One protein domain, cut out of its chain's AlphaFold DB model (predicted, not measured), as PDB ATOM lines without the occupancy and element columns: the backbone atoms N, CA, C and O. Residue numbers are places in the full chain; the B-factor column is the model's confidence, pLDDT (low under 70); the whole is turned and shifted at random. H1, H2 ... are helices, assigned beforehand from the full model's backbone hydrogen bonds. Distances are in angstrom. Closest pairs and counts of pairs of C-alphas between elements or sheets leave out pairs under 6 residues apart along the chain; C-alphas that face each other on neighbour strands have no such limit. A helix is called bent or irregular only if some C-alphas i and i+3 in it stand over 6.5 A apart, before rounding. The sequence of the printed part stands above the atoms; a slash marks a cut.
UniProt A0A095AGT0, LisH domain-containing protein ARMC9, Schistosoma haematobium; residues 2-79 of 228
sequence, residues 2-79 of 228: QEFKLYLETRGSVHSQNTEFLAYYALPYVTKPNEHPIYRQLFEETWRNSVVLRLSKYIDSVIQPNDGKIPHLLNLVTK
ATOM      1  N   GLN A   2     -76.987  62.471  48.344       77.00
ATOM      2  CA  GLN A   2     -77.486  61.664  47.211       77.00
ATOM      3  C   GLN A   2     -78.827  62.167  46.640       77.00
ATOM      4  O   GLN A   2     -78.936  62.347  45.435       77.00
ATOM      5  N   GLU A   3     -79.788  62.523  47.496       80.81
ATOM      6  CA  GLU A   3     -81.063  63.138  47.072       80.81
ATOM      7  C   GLU A   3     -80.871  64.461  46.311       80.81
ATOM      8  O   GLU A   3     -81.521  64.726  45.303       80.81
ATOM      9  N   PHE A   4     -79.925  65.291  46.758       82.31
ATOM     10  CA  PHE A   4     -79.605  66.550  46.085       82.31
ATOM     11  C   PHE A   4     -78.948  66.312  44.720       82.31
ATOM     12  O   PHE A   4     -79.272  67.000  43.757       82.31
ATOM     13  N   LYS A   5     -78.079  65.298  44.610       82.50
ATOM     14  CA  LYS A   5     -77.494  64.873  43.333       82.50
ATOM     15  C   LYS A   5     -78.581  64.452  42.335       82.50
ATOM     16  O   LYS A   5     -78.611  64.976  41.227       82.50
ATOM     17  N   LEU A   6     -79.508  63.591  42.758       85.50
ATOM     18  CA  LEU A   6     -80.632  63.142  41.929       85.50
ATOM     19  C   LEU A   6     -81.521  64.316  41.485       85.50
ATOM     20  O   LEU A   6     -81.983  64.372  40.345       85.50
ATOM     21  N   TYR A   7     -81.743  65.286  42.374       85.94
ATOM     22  CA  TYR A   7     -82.479  66.499  42.035       85.94
ATOM     23  C   TYR A   7     -81.762  67.330  40.963       85.94
ATOM     24  O   TYR A   7     -82.411  67.761  40.008       85.94
ATOM     25  N   LEU A   8     -80.445  67.529  41.084       84.69
ATOM     26  CA  LEU A   8     -79.650  68.274  40.101       84.69
ATOM     27  C   LEU A   8     -79.652  67.608  38.718       84.69
ATOM     28  O   LEU A   8     -79.732  68.312  37.716       84.69
ATOM     29  N   GLU A   9     -79.627  66.276  38.674       82.69
ATOM     30  CA  GLU A   9     -79.655  65.479  37.437       82.69
ATOM     31  C   GLU A   9     -81.041  65.436  36.767       82.69
ATOM     32  O   GLU A   9     -81.135  65.197  35.568       82.69
ATOM     33  N   THR A  10     -82.118  65.694  37.516       86.62
ATOM     34  CA  THR A  10     -83.499  65.640  37.005       86.62
ATOM     35  C   THR A  10     -84.083  67.037  36.786       86.62
ATOM     36  O   THR A  10     -83.986  67.613  35.706       86.62
ATOM     37  N   ARG A  11     -84.706  67.611  37.819       79.62
ATOM     38  CA  ARG A  11     -85.409  68.903  37.744       79.62
ATOM     39  C   ARG A  11     -84.453  70.087  37.800       79.62
ATOM     40  O   ARG A  11     -84.772  71.164  37.303       79.62
ATOM     41  N   GLY A  12     -83.284  69.879  38.391       77.56
ATOM     42  CA  GLY A  12     -82.235  70.873  38.489       77.56
ATOM     43  C   GLY A  12     -81.528  71.132  37.164       77.56
ATOM     44  O   GLY A  12     -81.003  72.225  37.013       77.56
ATOM     45  N   SER A  13     -81.560  70.237  36.170       78.88
ATOM     46  CA  SER A  13     -80.821  70.432  34.907       78.88
ATOM     47  C   SER A  13     -81.189  71.723  34.162       78.88
ATOM     48  O   SER A  13     -80.377  72.240  33.406       78.88
ATOM     49  N   VAL A  14     -82.379  72.286  34.386       81.50
ATOM     50  CA  VAL A  14     -82.817  73.536  33.739       81.50
ATOM     51  C   VAL A  14     -81.933  74.728  34.131       81.50
ATOM     52  O   VAL A  14     -81.678  75.606  33.313       81.50
ATOM     53  N   HIS A  15     -81.418  74.747  35.364       75.62
ATOM     54  CA  HIS A  15     -80.610  75.857  35.878       75.62
ATOM     55  C   HIS A  15     -79.104  75.687  35.624       75.62
ATOM     56  O   HIS A  15     -78.335  76.596  35.932       75.62
ATOM     57  N   SER A  16     -78.668  74.574  35.014       77.12
ATOM     58  CA  SER A  16     -77.247  74.335  34.718       77.12
ATOM     59  C   SER A  16     -76.715  75.215  33.584       77.12
ATOM     60  O   SER A  16     -75.506  75.322  33.407       77.12
ATOM     61  N   GLN A  17     -77.611  75.833  32.809       77.12
ATOM     62  CA  GLN A  17     -77.267  76.766  31.737       77.12
ATOM     63  C   GLN A  17     -76.840  78.142  32.266       77.12
ATOM     64  O   GLN A  17     -76.187  78.893  31.546       77.12
ATOM     65  N   ASN A  18     -77.182  78.478  33.517       84.12
ATOM     66  CA  ASN A  18     -76.718  79.714  34.134       84.12
ATOM     67  C   ASN A  18     -75.319  79.498  34.732       84.12
ATOM     68  O   ASN A  18     -75.128  78.714  35.668       84.12
ATOM     69  N   THR A  19     -74.344  80.238  34.206       80.25
ATOM     70  CA  THR A  19     -72.935  80.191  34.617       80.25
ATOM     71  C   THR A  19     -72.728  80.508  36.098       80.25
ATOM     72  O   THR A  19     -71.764  80.033  36.690       80.25
ATOM     73  N   GLU A  20     -73.644  81.253  36.721       80.12
ATOM     74  CA  GLU A  20     -73.589  81.605  38.146       80.12
ATOM     75  C   GLU A  20     -73.883  80.418  39.072       80.12
ATOM     76  O   GLU A  20     -73.417  80.385  40.213       80.12
ATOM     77  N   PHE A  21     -74.630  79.419  38.591       81.06
ATOM     78  CA  PHE A  21     -74.984  78.248  39.392       81.06
ATOM     79  C   PHE A  21     -74.061  77.055  39.166       81.06
ATOM     80  O   PHE A  21     -74.067  76.128  39.974       81.06
ATOM     81  N   LEU A  22     -73.231  77.091  38.118       82.06
ATOM     82  CA  LEU A  22     -72.416  75.959  37.677       82.06
ATOM     83  C   LEU A  22     -71.497  75.414  38.780       82.06
ATOM     84  O   LEU A  22     -71.390  74.200  38.943       82.06
ATOM     85  N   ALA A  23     -70.906  76.294  39.594       82.31
ATOM     86  CA  ALA A  23     -70.096  75.881  40.739       82.31
ATOM     87  C   ALA A  23     -70.894  74.980  41.705       82.31
ATOM     88  O   ALA A  23     -70.409  73.942  42.143       82.31
ATOM     89  N   TYR A  24     -72.165  75.283  41.969       82.75
ATOM     90  CA  TYR A  24     -72.989  74.507  42.900       82.75
ATOM     91  C   TYR A  24     -73.430  73.140  42.346       82.75
ATOM     92  O   TYR A  24     -73.740  72.249  43.139       82.75
ATOM     93  N   TYR A  25     -73.376  72.915  41.026       85.06
ATOM     94  CA  TYR A  25     -73.567  71.576  40.440       85.06
ATOM     95  C   TYR A  25     -72.389  70.640  40.714       85.06
ATOM     96  O   TYR A  25     -72.562  69.423  40.708       85.06
ATOM     97  N   ALA A  26     -71.207  71.190  41.007       84.94
ATOM     98  CA  ALA A  26     -70.059  70.402  41.433       84.94
ATOM     99  C   ALA A  26     -70.145  69.991  42.917       84.94
ATOM    100  O   ALA A  26     -69.468  69.048  43.320       84.94
ATOM    101  N   LEU A  27     -71.002  70.634  43.727       84.06
ATOM    102  CA  LEU A  27     -71.117  70.410  45.177       84.06
ATOM    103  C   LEU A  27     -71.312  68.932  45.589       84.06
ATOM    104  O   LEU A  27     -70.674  68.516  46.556       84.06
ATOM    105  N   PRO A  28     -72.123  68.101  44.895       84.25
ATOM    106  CA  PRO A  28     -72.266  66.679  45.224       84.25
ATOM    107  C   PRO A  28     -71.013  65.835  44.993       84.25
ATOM    108  O   PRO A  28     -70.924  64.737  45.541       84.25
ATOM    109  N   TYR A  29     -70.078  66.324  44.180       82.69
ATOM    110  CA  TYR A  29     -68.853  65.625  43.792       82.69
ATOM    111  C   TYR A  29     -67.633  66.067  44.611       82.69
ATOM    112  O   TYR A  29     -66.556  65.489  44.482       82.69
ATOM    113  N   VAL A  30     -67.788  67.073  45.477       84.25
ATOM    114  CA  VAL A  30     -66.719  67.566  46.350       84.25
ATOM    115  C   VAL A  30     -66.652  66.708  47.612       84.25
ATOM    116  O   VAL A  30     -67.629  66.578  48.344       84.25
ATOM    117  N   THR A  31     -65.474  66.153  47.901       78.81
ATOM    118  CA  THR A  31     -65.236  65.265  49.055       78.81
ATOM    119  C   THR A  31     -65.447  65.959  50.404       78.81
ATOM    120  O   THR A  31     -65.852  65.311  51.368       78.81
ATOM    121  N   LYS A  32     -65.205  67.277  50.478       78.94
ATOM    122  CA  LYS A  32     -65.380  68.107  51.681       78.94
ATOM    123  C   LYS A  32     -65.892  69.522  51.360       78.94
ATOM    124  O   LYS A  32     -65.115  70.477  51.304       78.94
ATOM    125  N   PRO A  33     -67.207  69.694  51.172       78.56
ATOM    126  CA  PRO A  33     -67.780  70.971  50.752       78.56
ATOM    127  C   PRO A  33     -67.631  72.081  51.809       78.56
ATOM    128  O   PRO A  33     -67.548  73.250  51.452       78.56
ATOM    129  N   ASN A  34     -67.488  71.737  53.092       77.88
ATOM    130  CA  ASN A  34     -67.369  72.708  54.189       77.88
ATOM    131  C   ASN A  34     -66.009  73.432  54.223       77.88
ATOM    132  O   ASN A  34     -65.901  74.547  54.731       77.88
ATOM    133  N   GLU A  35     -64.958  72.802  53.696       80.56
ATOM    134  CA  GLU A  35     -63.595  73.348  53.711       80.56
ATOM    135  C   GLU A  35     -63.322  74.222  52.475       80.56
ATOM    136  O   GLU A  35     -62.429  75.073  52.502       80.56
ATOM    137  N   HIS A  36     -64.119  74.061  51.415       81.56
ATOM    138  CA  HIS A  36     -63.922  74.715  50.128       81.56
ATOM    139  C   HIS A  36     -64.290  76.213  50.174       81.56
ATOM    140  O   HIS A  36     -65.386  76.556  50.622       81.56
ATOM    141  N   PRO A  37     -63.438  77.123  49.659       80.06
ATOM    142  CA  PRO A  37     -63.618  78.574  49.793       80.06
ATOM    143  C   PRO A  37     -64.917  79.105  49.171       80.06
ATOM    144  O   PRO A  37     -65.483  80.062  49.686       80.06
ATOM    145  N   ILE A  38     -65.422  78.460  48.114       81.69
ATOM    146  CA  ILE A  38     -66.667  78.867  47.437       81.69
ATOM    147  C   ILE A  38     -67.915  78.488  48.252       81.69
ATOM    148  O   ILE A  38     -68.900  79.216  48.249       81.69
ATOM    149  N   TYR A  39     -67.893  77.355  48.961       82.00
ATOM    150  CA  TYR A  39     -69.092  76.819  49.619       82.00
ATOM    151  C   TYR A  39     -69.103  77.044  51.126       82.00
ATOM    152  O   TYR A  39     -70.157  76.913  51.739       82.00
ATOM    153  N   ARG A  40     -67.963  77.409  51.726       83.25
ATOM    154  CA  ARG A  40     -67.817  77.612  53.174       83.25
ATOM    155  C   ARG A  40     -68.917  78.501  53.754       83.25
ATOM    156  O   ARG A  40     -69.483  78.158  54.785       83.25
ATOM    157  N   GLN A  41     -69.272  79.578  53.051       84.88
ATOM    158  CA  GLN A  41     -70.327  80.503  53.465       84.88
ATOM    159  C   GLN A  41     -71.710  79.832  53.568       84.88
ATOM    160  O   GLN A  41     -72.476  80.164  54.464       84.88
ATOM    161  N   LEU A  42     -72.029  78.846  52.717       83.56
ATOM    162  CA  LEU A  42     -73.303  78.107  52.768       83.56
ATOM    163  C   LEU A  42     -73.430  77.225  54.021       83.56
ATOM    164  O   LEU A  42     -74.532  76.910  54.473       83.56
ATOM    165  N   PHE A  43     -72.295  76.800  54.573       83.94
ATOM    166  CA  PHE A  43     -72.236  75.959  55.767       83.94
ATOM    167  C   PHE A  43     -72.021  76.768  57.048       83.94
ATOM    168  O   PHE A  43     -71.981  76.191  58.138       83.94
ATOM    169  N   GLU A  44     -71.941  78.093  56.945       89.12
ATOM    170  CA  GLU A  44     -71.874  78.972  58.100       89.12
ATOM    171  C   GLU A  44     -73.240  79.055  58.796       89.12
ATOM    172  O   GLU A  44     -74.302  79.088  58.164       89.12
ATOM    173  N   GLU A  45     -73.231  79.068  60.126       87.12
ATOM    174  CA  GLU A  45     -74.461  79.116  60.918       87.12
ATOM    175  C   GLU A  45     -75.210  80.444  60.741       87.12
ATOM    176  O   GLU A  45     -76.437  80.462  60.641       87.12
ATOM    177  N   THR A  46     -74.471  81.543  60.586       88.62
ATOM    178  CA  THR A  46     -75.000  82.878  60.277       88.62
ATOM    179  C   THR A  46     -75.781  82.881  58.959       88.62
ATOM    180  O   THR A  46     -76.913  83.373  58.907       88.62
ATOM    181  N   TRP A  47     -75.233  82.265  57.907       90.94
ATOM    182  CA  TRP A  47     -75.896  82.152  56.611       90.94
ATOM    183  C   TRP A  47     -77.142  81.274  56.697       90.94
ATOM    184  O   TRP A  47     -78.206  81.716  56.257       90.94
ATOM    185  N   ARG A  48     -77.059  80.090  57.325       87.38
ATOM    186  CA  ARG A  48     -78.229  79.212  57.519       87.38
ATOM    187  C   ARG A  48     -79.365  79.940  58.225       87.38
ATOM    188  O   ARG A  48     -80.489  79.945  57.725       87.38
ATOM    189  N   ASN A  49     -79.065  80.615  59.331       89.62
ATOM    190  CA  ASN A  49     -80.055  81.371  60.093       89.62
ATOM    191  C   ASN A  49     -80.645  82.518  59.256       89.62
ATOM    192  O   ASN A  49     -81.856  82.732  59.277       89.62
ATOM    193  N   SER A  50     -79.832  83.203  58.444       91.31
ATOM    194  CA  SER A  50     -80.316  84.252  57.533       91.31
ATOM    195  C   SER A  50     -81.246  83.717  56.435       91.31
ATOM    196  O   SER A  50     -82.206  84.384  56.053       91.31
ATOM    197  N   VAL A  51     -80.977  82.517  55.906       88.69
ATOM    198  CA  VAL A  51     -81.805  81.862  54.884       88.69
ATOM    199  C   VAL A  51     -83.127  81.428  55.492       88.69
ATOM    200  O   VAL A  51     -84.169  81.739  54.926       88.69
ATOM    201  N   VAL A  52     -83.094  80.787  56.662       89.38
ATOM    202  CA  VAL A  52     -84.303  80.400  57.403       89.38
ATOM    203  C   VAL A  52     -85.146  81.628  57.728       89.38
ATOM    204  O   VAL A  52     -86.347  81.608  57.498       89.38
ATOM    205  N   LEU A  53     -84.534  82.726  58.175       92.44
ATOM    206  CA  LEU A  53     -85.254  83.965  58.464       92.44
ATOM    207  C   LEU A  53     -85.883  84.578  57.205       92.44
ATOM    208  O   LEU A  53     -87.030  85.016  57.247       92.44
ATOM    209  N   ARG A  54     -85.155  84.617  56.081       92.62
ATOM    210  CA  ARG A  54     -85.690  85.108  54.798       92.62
ATOM    211  C   ARG A  54     -86.826  84.229  54.287       92.62
ATOM    212  O   ARG A  54     -87.828  84.762  53.825       92.62
ATOM    213  N   LEU A  55     -86.686  82.910  54.400       89.06
ATOM    214  CA  LEU A  55     -87.727  81.952  54.038       89.06
ATOM    215  C   LEU A  55     -88.941  82.078  54.946       89.06
ATOM    216  O   LEU A  55     -90.043  82.122  54.426       89.06
ATOM    217  N   SER A  56     -88.758  82.196  56.263       86.75
ATOM    218  CA  SER A  56     -89.852  82.445  57.207       86.75
ATOM    219  C   SER A  56     -90.592  83.713  56.817       86.75
ATOM    220  O   SER A  56     -91.778  83.645  56.548       86.75
ATOM    221  N   LYS A  57     -89.885  84.836  56.638       89.06
ATOM    222  CA  LYS A  57     -90.492  86.105  56.206       89.06
ATOM    223  C   LYS A  57     -91.235  85.981  54.875       89.06
ATOM    224  O   LYS A  57     -92.311  86.552  54.728       89.06
ATOM    225  N   TYR A  58     -90.672  85.254  53.910       86.19
ATOM    226  CA  TYR A  58     -91.327  85.004  52.628       86.19
ATOM    227  C   TYR A  58     -92.591  84.160  52.803       86.19
ATOM    228  O   TYR A  58     -93.647  84.531  52.307       86.19
ATOM    229  N   ILE A  59     -92.508  83.066  53.556       83.19
ATOM    230  CA  ILE A  59     -93.635  82.188  53.863       83.19
ATOM    231  C   ILE A  59     -94.719  82.966  54.613       83.19
ATOM    232  O   ILE A  59     -95.866  82.907  54.199       83.19
ATOM    233  N   ASP A  60     -94.374  83.767  55.617       81.88
ATOM    234  CA  ASP A  60     -95.309  84.623  56.355       81.88
ATOM    235  C   ASP A  60     -95.967  85.668  55.431       81.88
ATOM    236  O   ASP A  60     -97.141  85.996  55.584       81.88
ATOM    237  N   SER A  61     -95.234  86.162  54.425       80.56
ATOM    238  CA  SER A  61     -95.751  87.110  53.425       80.56
ATOM    239  C   SER A  61     -96.609  86.476  52.324       80.56
ATOM    240  O   SER A  61     -97.379  87.188  51.683       80.56
ATOM    241  N   VAL A  62     -96.466  85.168  52.088       76.06
ATOM    242  CA  VAL A  62     -97.203  84.389  51.075       76.06
ATOM    243  C   VAL A  62     -98.412  83.691  51.696       76.06
ATOM    244  O   VAL A  62     -99.472  83.613  51.082       76.06
ATOM    245  N   ILE A  63     -98.280  83.221  52.935       69.69
ATOM    246  CA  ILE A  63     -99.363  82.718  53.778       69.69
ATOM    247  C   ILE A  63     -99.992  83.924  54.489       69.69
ATOM    248  O   ILE A  63    -100.018  84.009  55.714       69.69
ATOM    249  N   GLN A  64    -100.485  84.904  53.727       64.19
ATOM    250  CA  GLN A  64    -101.322  85.934  54.334       64.19
ATOM    251  C   GLN A  64    -102.699  85.342  54.662       64.19
ATOM    252  O   GLN A  64    -103.262  84.619  53.839       64.19
ATOM    253  N   PRO A  65    -103.301  85.691  55.812       58.66
ATOM    254  CA  PRO A  65    -104.634  85.222  56.196       58.66
ATOM    255  C   PRO A  65    -105.778  85.707  55.282       58.66
ATOM    256  O   PRO A  65    -106.924  85.323  55.499       58.66
ATOM    257  N   ASN A  66    -105.487  86.542  54.277       54.88
ATOM    258  CA  ASN A  66    -106.478  87.141  53.383       54.88
ATOM    259  C   ASN A  66    -106.940  86.217  52.245       54.88
ATOM    260  O   ASN A  66    -108.037  86.418  51.728       54.88
ATOM    261  N   ASP A  67    -106.176  85.173  51.906       59.12
ATOM    262  CA  ASP A  67    -106.630  84.118  51.000       59.12
ATOM    263  C   ASP A  67    -107.055  82.903  51.831       59.12
ATOM    264  O   ASP A  67    -106.232  82.139  52.333       59.12
ATOM    265  N   GLY A  68    -108.368  82.725  52.002       60.00
ATOM    266  CA  GLY A  68    -109.010  81.769  52.922       60.00
ATOM    267  C   GLY A  68    -108.753  80.268  52.690       60.00
ATOM    268  O   GLY A  68    -109.523  79.435  53.167       60.00
ATOM    269  N   LYS A  69    -107.698  79.884  51.965       66.62
ATOM    270  CA  LYS A  69    -107.256  78.496  51.792       66.62
ATOM    271  C   LYS A  69    -105.924  78.296  52.502       66.62
ATOM    272  O   LYS A  69    -104.860  78.522  51.937       66.62
ATOM    273  N   ILE A  70    -105.999  77.798  53.735       67.06
ATOM    274  CA  ILE A  70    -104.831  77.308  54.473       67.06
ATOM    275  C   ILE A  70    -104.096  76.295  53.576       67.06
ATOM    276  O   ILE A  70    -104.723  75.323  53.136       67.06
ATOM    277  N   PRO A  71    -102.796  76.489  53.286       74.12
ATOM    278  CA  PRO A  71    -102.060  75.608  52.392       74.12
ATOM    279  C   PRO A  71    -102.121  74.165  52.896       74.12
ATOM    280  O   PRO A  71    -101.953  73.889  54.085       74.12
ATOM    281  N   HIS A  72    -102.367  73.225  51.980       73.19
ATOM    282  CA  HIS A  72    -102.611  71.818  52.312       73.19
ATOM    283  C   HIS A  72    -101.474  71.200  53.141       73.19
ATOM    284  O   HIS A  72    -101.739  70.445  54.068       73.19
ATOM    285  N   LEU A  73    -100.224  71.586  52.868       70.69
ATOM    286  CA  LEU A  73     -99.052  71.188  53.651       70.69
ATOM    287  C   LEU A  73     -99.143  71.623  55.117       70.69
ATOM    288  O   LEU A  73     -98.913  70.807  56.001       70.69
ATOM    289  N   LEU A  74     -99.537  72.873  55.383       74.00
ATOM    290  CA  LEU A  74     -99.736  73.351  56.751       74.00
ATOM    291  C   LEU A  74    -100.886  72.590  57.415       74.00
ATOM    292  O   LEU A  74    -100.781  72.168  58.555       74.00
ATOM    293  N   ASN A  75    -101.956  72.311  56.673       73.56
ATOM    294  CA  ASN A  75    -103.057  71.498  57.176       73.56
ATOM    295  C   ASN A  75    -102.614  70.058  57.512       73.56
ATOM    296  O   ASN A  75    -103.052  69.514  58.517       73.56
ATOM    297  N   LEU A  76    -101.729  69.446  56.719       72.94
ATOM    298  CA  LEU A  76    -101.189  68.104  56.971       72.94
ATOM    299  C   LEU A  76    -100.226  68.058  58.161       72.94
ATOM    300  O   LEU A  76    -100.280  67.104  58.930       72.94
ATOM    301  N   VAL A  77     -99.369  69.071  58.319       70.38
ATOM    302  CA  VAL A  77     -98.414  69.150  59.437       70.38
ATOM    303  C   VAL A  77     -99.125  69.467  60.753       70.38
ATOM    304  O   VAL A  77     -98.775  68.908  61.789       70.38
ATOM    305  N   THR A  78    -100.142  70.328  60.721       68.62
ATOM    306  CA  THR A  78    -100.871  70.760  61.924       68.62
ATOM    307  C   THR A  78    -102.046  69.835  62.267       68.62
ATOM    308  O   THR A  78    -102.608  69.927  63.359       68.62
ATOM    309  N   LYS A  79    -102.443  68.922  61.368       74.56
ATOM    310  CA  LYS A  79    -103.488  67.930  61.650       74.56
ATOM    311  C   LYS A  79    -103.003  66.938  62.714       74.56
ATOM    312  O   LYS A  79    -101.979  66.290  62.505       74.56
TER     313      LYS A  79
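Overview. This is residues 2 to 79 of the 228 residues of the protein "LisH domain-containing protein ARMC9" of Schistosoma haematobium (UniProt A0A095AGT0). This is an open U with an empty middle: the long helix H5 makes its base, the short helices H1, H2 and H3 gather loosely on one arm, and H6 ends the other arm alone. The long link of residues 26 to 39 and the short H4 lead from the first arm to the base. The printed part has 78 residues, with six named helices in the order H1 to H6 and no named strand: all helix. It is loose, with a radius of gyration of the C-alphas of 16.8 A and spans of 45 by 30 by 25 A.

Arrangement. Start at H1, residues 2 to 9, and H2, residues 12 to 17, which meet only through their link. At H3, residues 22 to 25, you find two neighbours close but not clearly touching: the closest C-alphas are Leu 8 and Tyr 25, 6.9 A, for H1, and Ser 16 and Leu 22, 5.9 A, for H2. Further on, H4, residues 40 to 43, is close to but not clearly touching H5, residues 45 to 62; their closest C-alphas, of Gln 41 and Trp 47, are 6.6 A apart. H6, residues 72 to 78, is apart from H5. Each O i to N i+4 pair is within hydrogen-bond range in H1, H5 and H6; in H2 it is 0 of 2, with 2 of 3 O i to N i+3 pairs, and H3 and H4 are too short for an i+4 pair.

Along the chain. Find C-alpha 2 at (-77.486, 61.664, 47.211), where H1 begins its 10.7 A. H2, 10.2 A long, is irregular, but only just: C-alphas 14 and 17 are 6.7 A apart. H3 and H4 have four residues each. From C-alpha 45 at (-74.461, 79.116, 60.918), H5 runs 25.3 A; H6, 9.8 A, ends at C-alpha 78, (-100.871, 70.760, 61.924).

Size, cuts and confidence. The C-alphas farthest apart, of Thr 31 and Gly 68, are 46.9 A apart. The printed part has no cut, and the link from H3 to H4 is long. Look for low pLDDT at residues 63 to 70 and 78, under 70.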